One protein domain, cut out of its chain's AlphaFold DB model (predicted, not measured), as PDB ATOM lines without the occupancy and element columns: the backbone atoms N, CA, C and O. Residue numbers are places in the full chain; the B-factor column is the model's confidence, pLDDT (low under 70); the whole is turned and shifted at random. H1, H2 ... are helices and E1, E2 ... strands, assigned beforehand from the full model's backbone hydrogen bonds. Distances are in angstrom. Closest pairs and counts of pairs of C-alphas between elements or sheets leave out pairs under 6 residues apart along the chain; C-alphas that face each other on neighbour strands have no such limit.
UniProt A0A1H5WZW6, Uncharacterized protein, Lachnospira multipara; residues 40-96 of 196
ATOM      1  N   LYS A  40     159.039 125.257 191.924       94.50
ATOM      2  CA  LYS A  40     159.751 125.185 193.202       94.50
ATOM      3  C   LYS A  40     160.108 126.584 193.673       94.50
ATOM      4  O   LYS A  40     160.569 127.401 192.888       94.50
ATOM      5  N   GLY A  41     159.919 126.872 194.959       95.75
ATOM      6  CA  GLY A  41     160.372 128.141 195.528       95.75
ATOM      7  C   GLY A  41     161.884 128.292 195.341       95.75
ATOM      8  O   GLY A  41     162.643 127.391 195.710       95.75
ATOM      9  N   CYS A  42     162.317 129.408 194.756       95.31
ATOM     10  CA  CYS A  42     163.731 129.688 194.554       95.31
ATOM     11  C   CYS A  42     164.405 129.885 195.919       95.31
ATOM     12  O   CYS A  42     164.068 130.801 196.667       95.31
ATOM     13  N   SER A  43     165.341 129.000 196.264       94.19
ATOM     14  CA  SER A  43     166.026 129.017 197.564       94.19
ATOM     15  C   SER A  43     167.284 129.891 197.589       94.19
ATOM     16  O   SER A  43     167.850 130.106 198.657       94.19
ATOM     17  N   ASP A  44     167.748 130.360 196.429       96.44
ATOM     18  CA  ASP A  44     168.904 131.251 196.314       96.44
ATOM     19  C   ASP A  44     168.479 132.695 196.619       96.44
ATOM     20  O   ASP A  44     167.843 133.369 195.809       96.44
ATOM     21  N   THR A  45     168.816 133.172 197.816       95.44
ATOM     22  CA  THR A  45     168.377 134.479 198.320       95.44
ATOM     23  C   THR A  45     168.986 135.660 197.563       95.44
ATOM     24  O   THR A  45     168.337 136.707 197.445       95.44
ATOM     25  N   GLU A  46     170.200 135.517 197.024       97.12
ATOM     26  CA  GLU A  46     170.848 136.556 196.218       97.12
ATOM     27  C   GLU A  46     170.159 136.675 194.861       97.12
ATOM     28  O   GLU A  46     169.804 137.780 194.431       97.12
ATOM     29  N   LEU A  47     169.892 135.533 194.221       97.06
ATOM     30  CA  LEU A  47     169.144 135.478 192.975       97.06
ATOM     31  C   LEU A  47     167.724 136.021 193.157       97.06
ATOM     32  O   LEU A  47     167.315 136.891 192.395       97.06
ATOM     33  N   VAL A  48     166.993 135.595 194.192       96.81
ATOM     34  CA  VAL A  48     165.647 136.116 194.499       96.81
ATOM     35  C   VAL A  48     165.672 137.638 194.634       96.81
ATOM     36  O   VAL A  48     164.897 138.330 193.973       96.81
ATOM     37  N   SER A  49     166.612 138.176 195.416       95.69
ATOM     38  CA  SER A  49     166.755 139.623 195.617       95.69
ATOM     39  C   SER A  49     167.035 140.380 194.316       95.69
ATOM     40  O   SER A  49     166.626 141.535 194.171       95.69
ATOM     41  N   LYS A  50     167.747 139.753 193.372       97.12
ATOM     42  CA  LYS A  50     168.004 140.295 192.036       97.12
ATOM     43  C   LYS A  50     166.753 140.244 191.159       97.12
ATOM     44  O   LYS A  50     166.398 141.258 190.566       97.12
ATOM     45  N   LEU A  51     166.084 139.093 191.090       97.25
ATOM     46  CA  LEU A  51     164.908 138.886 190.243       97.25
ATOM     47  C   LEU A  51     163.742 139.780 190.678       97.25
ATOM     48  O   LEU A  51     163.102 140.382 189.822       97.25
ATOM     49  N   LEU A  52     163.503 139.949 191.983       95.69
ATOM     50  CA  LEU A  52     162.443 140.825 192.504       95.69
ATOM     51  C   LEU A  52     162.593 142.295 192.077       95.69
ATOM     52  O   LEU A  52     161.593 143.000 191.977       95.69
ATOM     53  N   LYS A  53     163.822 142.753 191.808       95.25
ATOM     54  CA  LYS A  53     164.125 144.121 191.346       95.25
ATOM     55  C   LYS A  53     164.106 144.270 189.824       95.25
ATOM     56  O   LYS A  53     164.343 145.371 189.336       95.25
ATOM     57  N   SER A  54     163.901 143.182 189.083       96.12
ATOM     58  CA  SER A  54     163.828 143.232 187.625       96.12
ATOM     59  C   SER A  54     162.604 144.029 187.174       96.12
ATOM     60  O   SER A  54     161.528 143.892 187.752       96.12
ATOM     61  N   GLU A  55     162.751 144.823 186.119       95.25
ATOM     62  CA  GLU A  55     161.628 145.489 185.442       95.25
ATOM     63  C   GLU A  55     161.055 144.626 184.302       95.25
ATOM     64  O   GLU A  55     159.987 144.925 183.779       95.25
ATOM     65  N   ASP A  56     161.722 143.514 183.963       96.88
ATOM     66  CA  ASP A  56     161.375 142.637 182.833       96.88
ATOM     67  C   ASP A  56     160.234 141.650 183.142       96.88
ATOM     68  O   ASP A  56     159.901 140.794 182.318       96.88
ATOM     69  N   TRP A  57     159.637 141.718 184.335       97.56
ATOM     70  CA  TRP A  57     158.472 140.901 184.665       97.56
ATOM     71  C   TRP A  57     157.291 141.281 183.768       97.56
ATOM     72  O   TRP A  57     156.847 142.428 183.760       97.56
ATOM     73  N   ALA A  58     156.719 140.295 183.082       96.75
ATOM     74  CA  ALA A  58     155.540 140.477 182.242       96.75
ATOM     75  C   ALA A  58     154.386 139.593 182.721       96.75
ATOM     76  O   ALA A  58     154.593 138.444 183.103       96.75
ATOM     77  N   GLN A  59     153.159 140.109 182.685       95.81
ATOM     78  CA  GLN A  59     151.975 139.314 183.013       95.81
ATOM     79  C   GLN A  59     151.768 138.194 181.982       95.81
ATOM     80  O   GLN A  59     151.888 138.412 180.773       95.81
ATOM     81  N   GLY A  60     151.436 136.992 182.458       91.00
ATOM     82  CA  GLY A  60     151.087 135.864 181.601       91.00
ATOM     83  C   GLY A  60     149.815 136.125 180.790       91.00
ATOM     84  O   GLY A  60     148.811 136.591 181.319       91.00
ATOM     85  N   SER A  61     149.840 135.808 179.493       85.81
ATOM     86  CA  SER A  61     148.717 136.058 178.573       85.81
ATOM     87  C   SER A  61     147.788 134.859 178.356       85.81
ATOM     88  O   SER A  61     146.716 135.001 177.770       85.81
ATOM     89  N   ARG A  62     148.188 133.659 178.796       80.94
ATOM     90  CA  ARG A  62     147.364 132.443 178.709       80.94
ATOM     91  C   ARG A  62     146.406 132.382 179.895       80.94
ATOM     92  O   ARG A  62     146.797 132.744 180.998       80.94
ATOM     93  N   LYS A  63     145.204 131.824 179.698       80.19
ATOM     94  CA  LYS A  63     144.172 131.677 180.746       80.19
ATOM     95  C   LYS A  63     144.710 131.050 182.044       80.19
ATOM     96  O   LYS A  63     144.385 131.504 183.127       80.19
ATOM     97  N   PHE A  64     145.581 130.044 181.942       80.31
ATOM     98  CA  PHE A  64     146.186 129.384 183.109       80.31
ATOM     99  C   PHE A  64     147.280 130.217 183.813       80.31
ATOM    100  O   PHE A  64     147.662 129.922 184.942       80.31
ATOM    101  N   LEU A  65     147.785 131.269 183.165       89.25
ATOM    102  CA  LEU A  65     148.907 132.093 183.625       89.25
ATOM    103  C   LEU A  65     148.510 133.545 183.936       89.25
ATOM    104  O   LEU A  65     149.375 134.341 184.290       89.25
ATOM    105  N   GLU A  66     147.228 133.899 183.826       92.00
ATOM    106  CA  GLU A  66     146.741 135.282 183.954       92.00
ATOM    107  C   GLU A  66     147.028 135.914 185.324       92.00
ATOM    108  O   GLU A  66     147.197 137.128 185.423       92.00
ATOM    109  N   ASN A  67     147.148 135.079 186.360       93.75
ATOM    110  CA  ASN A  67     147.428 135.479 187.741       93.75
ATOM    111  C   ASN A  67     148.928 135.494 188.079       93.75
ATOM    112  O   ASN A  67     149.296 135.664 189.246       93.75
ATOM    113  N   TYR A  68     149.799 135.310 187.082       94.88
ATOM    114  CA  TYR A  68     151.245 135.249 187.265       94.88
ATOM    115  C   TYR A  68     151.978 136.360 186.511       94.88
ATOM    116  O   TYR A  68     151.689 136.656 185.351       94.88
ATOM    117  N   MET A  69     152.998 136.919 187.162       96.75
ATOM    118  CA  MET A  69     154.100 137.598 186.488       96.75
ATOM    119  C   MET A  69     155.149 136.558 186.110       96.75
ATOM    120  O   MET A  69     155.473 135.692 186.920       96.75
ATOM    121  N   ILE A  70     155.695 136.665 184.904       95.56
ATOM    122  CA  ILE A  70     156.665 135.742 184.320       95.56
ATOM    123  C   ILE A  70     157.944 136.514 183.999       95.56
ATOM    124  O   ILE A  70     157.892 137.605 183.431       95.56
ATOM    125  N   LEU A  71     159.091 135.933 184.334       96.06
ATOM    126  CA  LEU A  71     160.413 136.447 183.991       96.06
ATOM    127  C   LEU A  71     161.250 135.317 183.402       96.06
ATOM    128  O   LEU A  71     161.292 134.222 183.957       96.06
ATOM    129  N   THR A  72     161.936 135.579 182.290       93.75
ATOM    130  CA  THR A  72     162.991 134.685 181.795       93.75
ATOM    131  C   THR A  72     164.337 135.285 182.159       93.75
ATOM    132  O   THR A  72     164.634 136.414 181.780       93.75
ATOM    133  N   TYR A  73     165.149 134.538 182.895       94.00
ATOM    134  CA  TYR A  73     166.474 134.962 183.324       94.00
ATOM    135  C   TYR A  73     167.437 133.778 183.223       94.00
ATOM    136  O   TYR A  73     167.139 132.695 183.712       94.00
ATOM    137  N   ASP A  74     168.574 133.987 182.553       91.31
ATOM    138  CA  ASP A  74     169.613 132.967 182.328       91.31
ATOM    139  C   ASP A  74     169.078 131.644 181.741       91.31
ATOM    140  O   ASP A  74     169.397 130.546 182.186       91.31
ATOM    141  N   GLY A  75     168.176 131.754 180.759       86.88
ATOM    142  CA  GLY A  75     167.562 130.599 180.096       86.88
ATOM    143  C   GLY A  75     166.501 129.861 180.918       86.88
ATOM    144  O   GLY A  75     165.871 128.953 180.385       86.88
ATOM    145  N   LYS A  76     166.247 130.267 182.168       89.19
ATOM    146  CA  LYS A  76     165.204 129.705 183.034       89.19
ATOM    147  C   LYS A  76     164.010 130.637 183.160       89.19
ATOM    148  O   LYS A  76     164.142 131.859 183.052       89.19
ATOM    149  N   ARG A  77     162.837 130.059 183.420       92.19
ATOM    150  CA  ARG A  77     161.615 130.810 183.718       92.19
ATOM    151  C   ARG A  77     161.351 130.871 185.212       92.19
ATOM    152  O   ARG A  77     161.596 129.919 185.947       92.19
ATOM    153  N   TYR A  78     160.816 132.007 185.628       94.81
ATOM    154  CA  TYR A  78     160.402 132.278 186.989       94.81
ATOM    155  C   TYR A  78     159.001 132.875 187.000       94.81
ATOM    156  O   TYR A  78     158.613 133.585 186.067       94.81
ATOM    157  N   TYR A  79     158.271 132.623 188.082       95.69
ATOM    158  CA  TYR A  79     156.900 133.073 188.274       95.69
ATOM    159  C   TYR A  79     156.730 133.749 189.631       95.69
ATOM    160  O   TYR A  79     157.336 133.351 190.624       95.69
ATOM    161  N   ARG A  80     155.848 134.743 189.680       96.56
ATOM    162  CA  ARG A  80     155.328 135.350 190.913       96.56
ATOM    163  C   ARG A  80     153.822 135.456 190.796       96.56
ATOM    164  O   ARG A  80     153.316 135.720 189.708       96.56
ATOM    165  N   LYS A  81     153.098 135.278 191.896       95.75
ATOM    166  CA  LYS A  81     151.653 135.523 191.911       95.75
ATOM    167  C   LYS A  81     151.392 137.018 191.995       95.75
ATOM    168  O   LYS A  81     151.927 137.670 192.885       95.75
ATOM    169  N   ILE A  82     150.551 137.541 191.107       96.38
ATOM    170  CA  ILE A  82     150.234 138.977 191.046       96.38
ATOM    171  C   ILE A  82     149.653 139.473 192.376       96.38
ATOM    172  O   ILE A  82     150.046 140.531 192.859       96.38
ATOM    173  N   GLU A  83     148.771 138.686 192.998       96.44
ATOM    174  CA  GLU A  83     148.122 139.012 194.279       96.44
ATOM    175  C   GLU A  83     149.091 139.146 195.466       96.44
ATOM    176  O   GLU A  83     148.777 139.842 196.429       96.44
ATOM    177  N   ASN A  84     150.275 138.533 195.383       96.38
ATOM    178  CA  ASN A  84     151.259 138.531 196.466       96.38
ATOM    179  C   ASN A  84     152.338 139.608 196.298       96.38
ATOM    180  O   ASN A  84     153.214 139.733 197.148       96.38
ATOM    181  N   ILE A  85     152.327 140.375 195.206       94.31
ATOM    182  CA  ILE A  85     153.403 141.331 194.931       94.31
ATOM    183  C   ILE A  85     153.456 142.404 196.021       94.31
ATOM    184  O   ILE A  85     152.486 143.124 196.256       94.31
ATOM    185  N   GLY A  86     154.626 142.537 196.651       89.12
ATOM    186  CA  GLY A  86     154.852 143.496 197.734       89.12
ATOM    187  C   GLY A  86     154.359 143.047 199.114       89.12
ATOM    188  O   GLY A  86     154.372 143.862 200.036       89.12
ATOM    189  N   THR A  87     153.941 141.787 199.269       94.81
ATOM    190  CA  THR A  87     153.647 141.169 200.571       94.81
ATOM    191  C   THR A  87     154.787 140.243 201.009       94.81
ATOM    192  O   THR A  87     155.706 139.957 200.239       94.81
ATOM    193  N   ASP A  88     154.722 139.738 202.243       91.50
ATOM    194  CA  ASP A  88     155.670 138.729 202.741       91.50
ATOM    195  C   ASP A  88     155.545 137.376 202.002       91.50
ATOM    196  O   ASP A  88     156.445 136.542 202.080       91.50
ATOM    197  N   ASP A  89     154.462 137.179 201.240       93.31
ATOM    198  CA  ASP A  89     154.181 135.976 200.449       93.31
ATOM    199  C   ASP A  89     154.621 136.109 198.972       93.31
ATOM    200  O   ASP A  89     154.255 135.277 198.127       93.31
ATOM    201  N   ASP A  90     155.390 137.153 198.633       95.19
ATOM    202  CA  ASP A  90     155.957 137.397 197.300       95.19
ATOM    203  C   ASP A  90     157.104 136.423 196.988       95.19
ATOM    204  O   ASP A  90     158.296 136.744 197.018       95.19
ATOM    205  N   ILE A  91     156.727 135.177 196.726       96.00
ATOM    206  CA  ILE A  91     157.659 134.094 196.437       96.00
ATOM    207  C   ILE A  91     158.011 134.105 194.948       96.00
ATOM    208  O   ILE A  91     157.134 134.065 194.080       96.00
ATOM    209  N   VAL A  92     159.313 134.073 194.658       97.19
ATOM    210  CA  VAL A  92     159.833 133.776 193.319       97.19
ATOM    211  C   VAL A  92     159.872 132.262 193.136       97.19
ATOM    212  O   VAL A  92     160.659 131.561 193.776       97.19
ATOM    213  N   TRP A  93     159.027 131.759 192.250       96.31
ATOM    214  CA  TRP A  93     158.962 130.354 191.874       96.31
ATOM    215  C   TRP A  93     159.840 130.101 190.652       96.31
ATOM    216  O   TRP A  93     159.695 130.784 189.647       96.31
ATOM    217  N   GLU A  94     160.743 129.132 190.730       94.31
ATOM    218  CA  GLU A  94     161.510 128.609 189.599       94.31
ATOM    219  C   GLU A  94     160.674 127.565 188.851       94.31
ATOM    220  O   GLU A  94     160.066 126.690 189.478       94.31
ATOM    221  N   ASP A  95     160.645 127.668 187.519       91.00
ATOM    222  CA  ASP A  95     160.121 126.615 186.652       91.00
ATOM    223  C   ASP A  95     161.073 125.421 186.675       91.00
ATOM    224  O   ASP A  95     162.241 125.545 186.302       91.00
ATOM    225  N   LEU A  96     160.579 124.269 187.115       87.94
ATOM    226  CA  LEU A  96     161.306 123.009 187.014       87.94
ATOM    227  C   LEU A  96     161.212 122.409 185.611       87.94
ATOM    228  O   LEU A  96     161.933 121.455 185.335       87.94
TER     229      LEU A  96
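Overview. This is residues 40 to 96 of the 196 residues of an uncharacterized protein of Lachnospira multipara (UniProt A0A1H5WZW6). With little regular structure, this is a small antiparallel three-stranded sheet, grazed by the short helix H1, with long loops; the tip of one, at Lys 63, is far from H1. The 57 printed residues hold H1, E1, E2 and E3 in that order; 22 are in named elements, class mixed. The sheet, order E1, E2, E3, is a meander, each strand the antiparallel neighbour of the one before. It is compact, radius of gyration of the C-alphas 10.5 A, spanning 31 by 27 by 22 A.

Arrangement. Residues 40 to 41 pair antiparallel with 93 to 94 of E3, residues 93 to 95. H1, residues 45 to 51, only grazes the sheet with residues 48 to 51; every O i to N i+4 pair is within hydrogen-bond range. Residues 58 to 59 pair antiparallel with 69 to 70 of E1, residues 68 to 73. E1 and E2, residues 76 to 81, form a hairpin at 156 degrees; N 71 and O 78 are 3.0 A apart. E2 and E3 form another at 142 degrees, N 79 to O 93 2.8 A. E1 and E3 are apart.

Along the chain. H1 begins at C-alpha 45 (168.377, 134.479, 198.320). E1 is 15.7 A long, E2 17.2 A. E3 ends at C-alpha 95 (160.121, 126.615, 186.652).

Size, cuts and confidence. The farthest C-alphas, Glu 46 and Lys 63, are 31.2 A apart. The links H1 to E1 and E2 to E3 are long. The printed part has no cut, and no printed residue is under 70 in pLDDT.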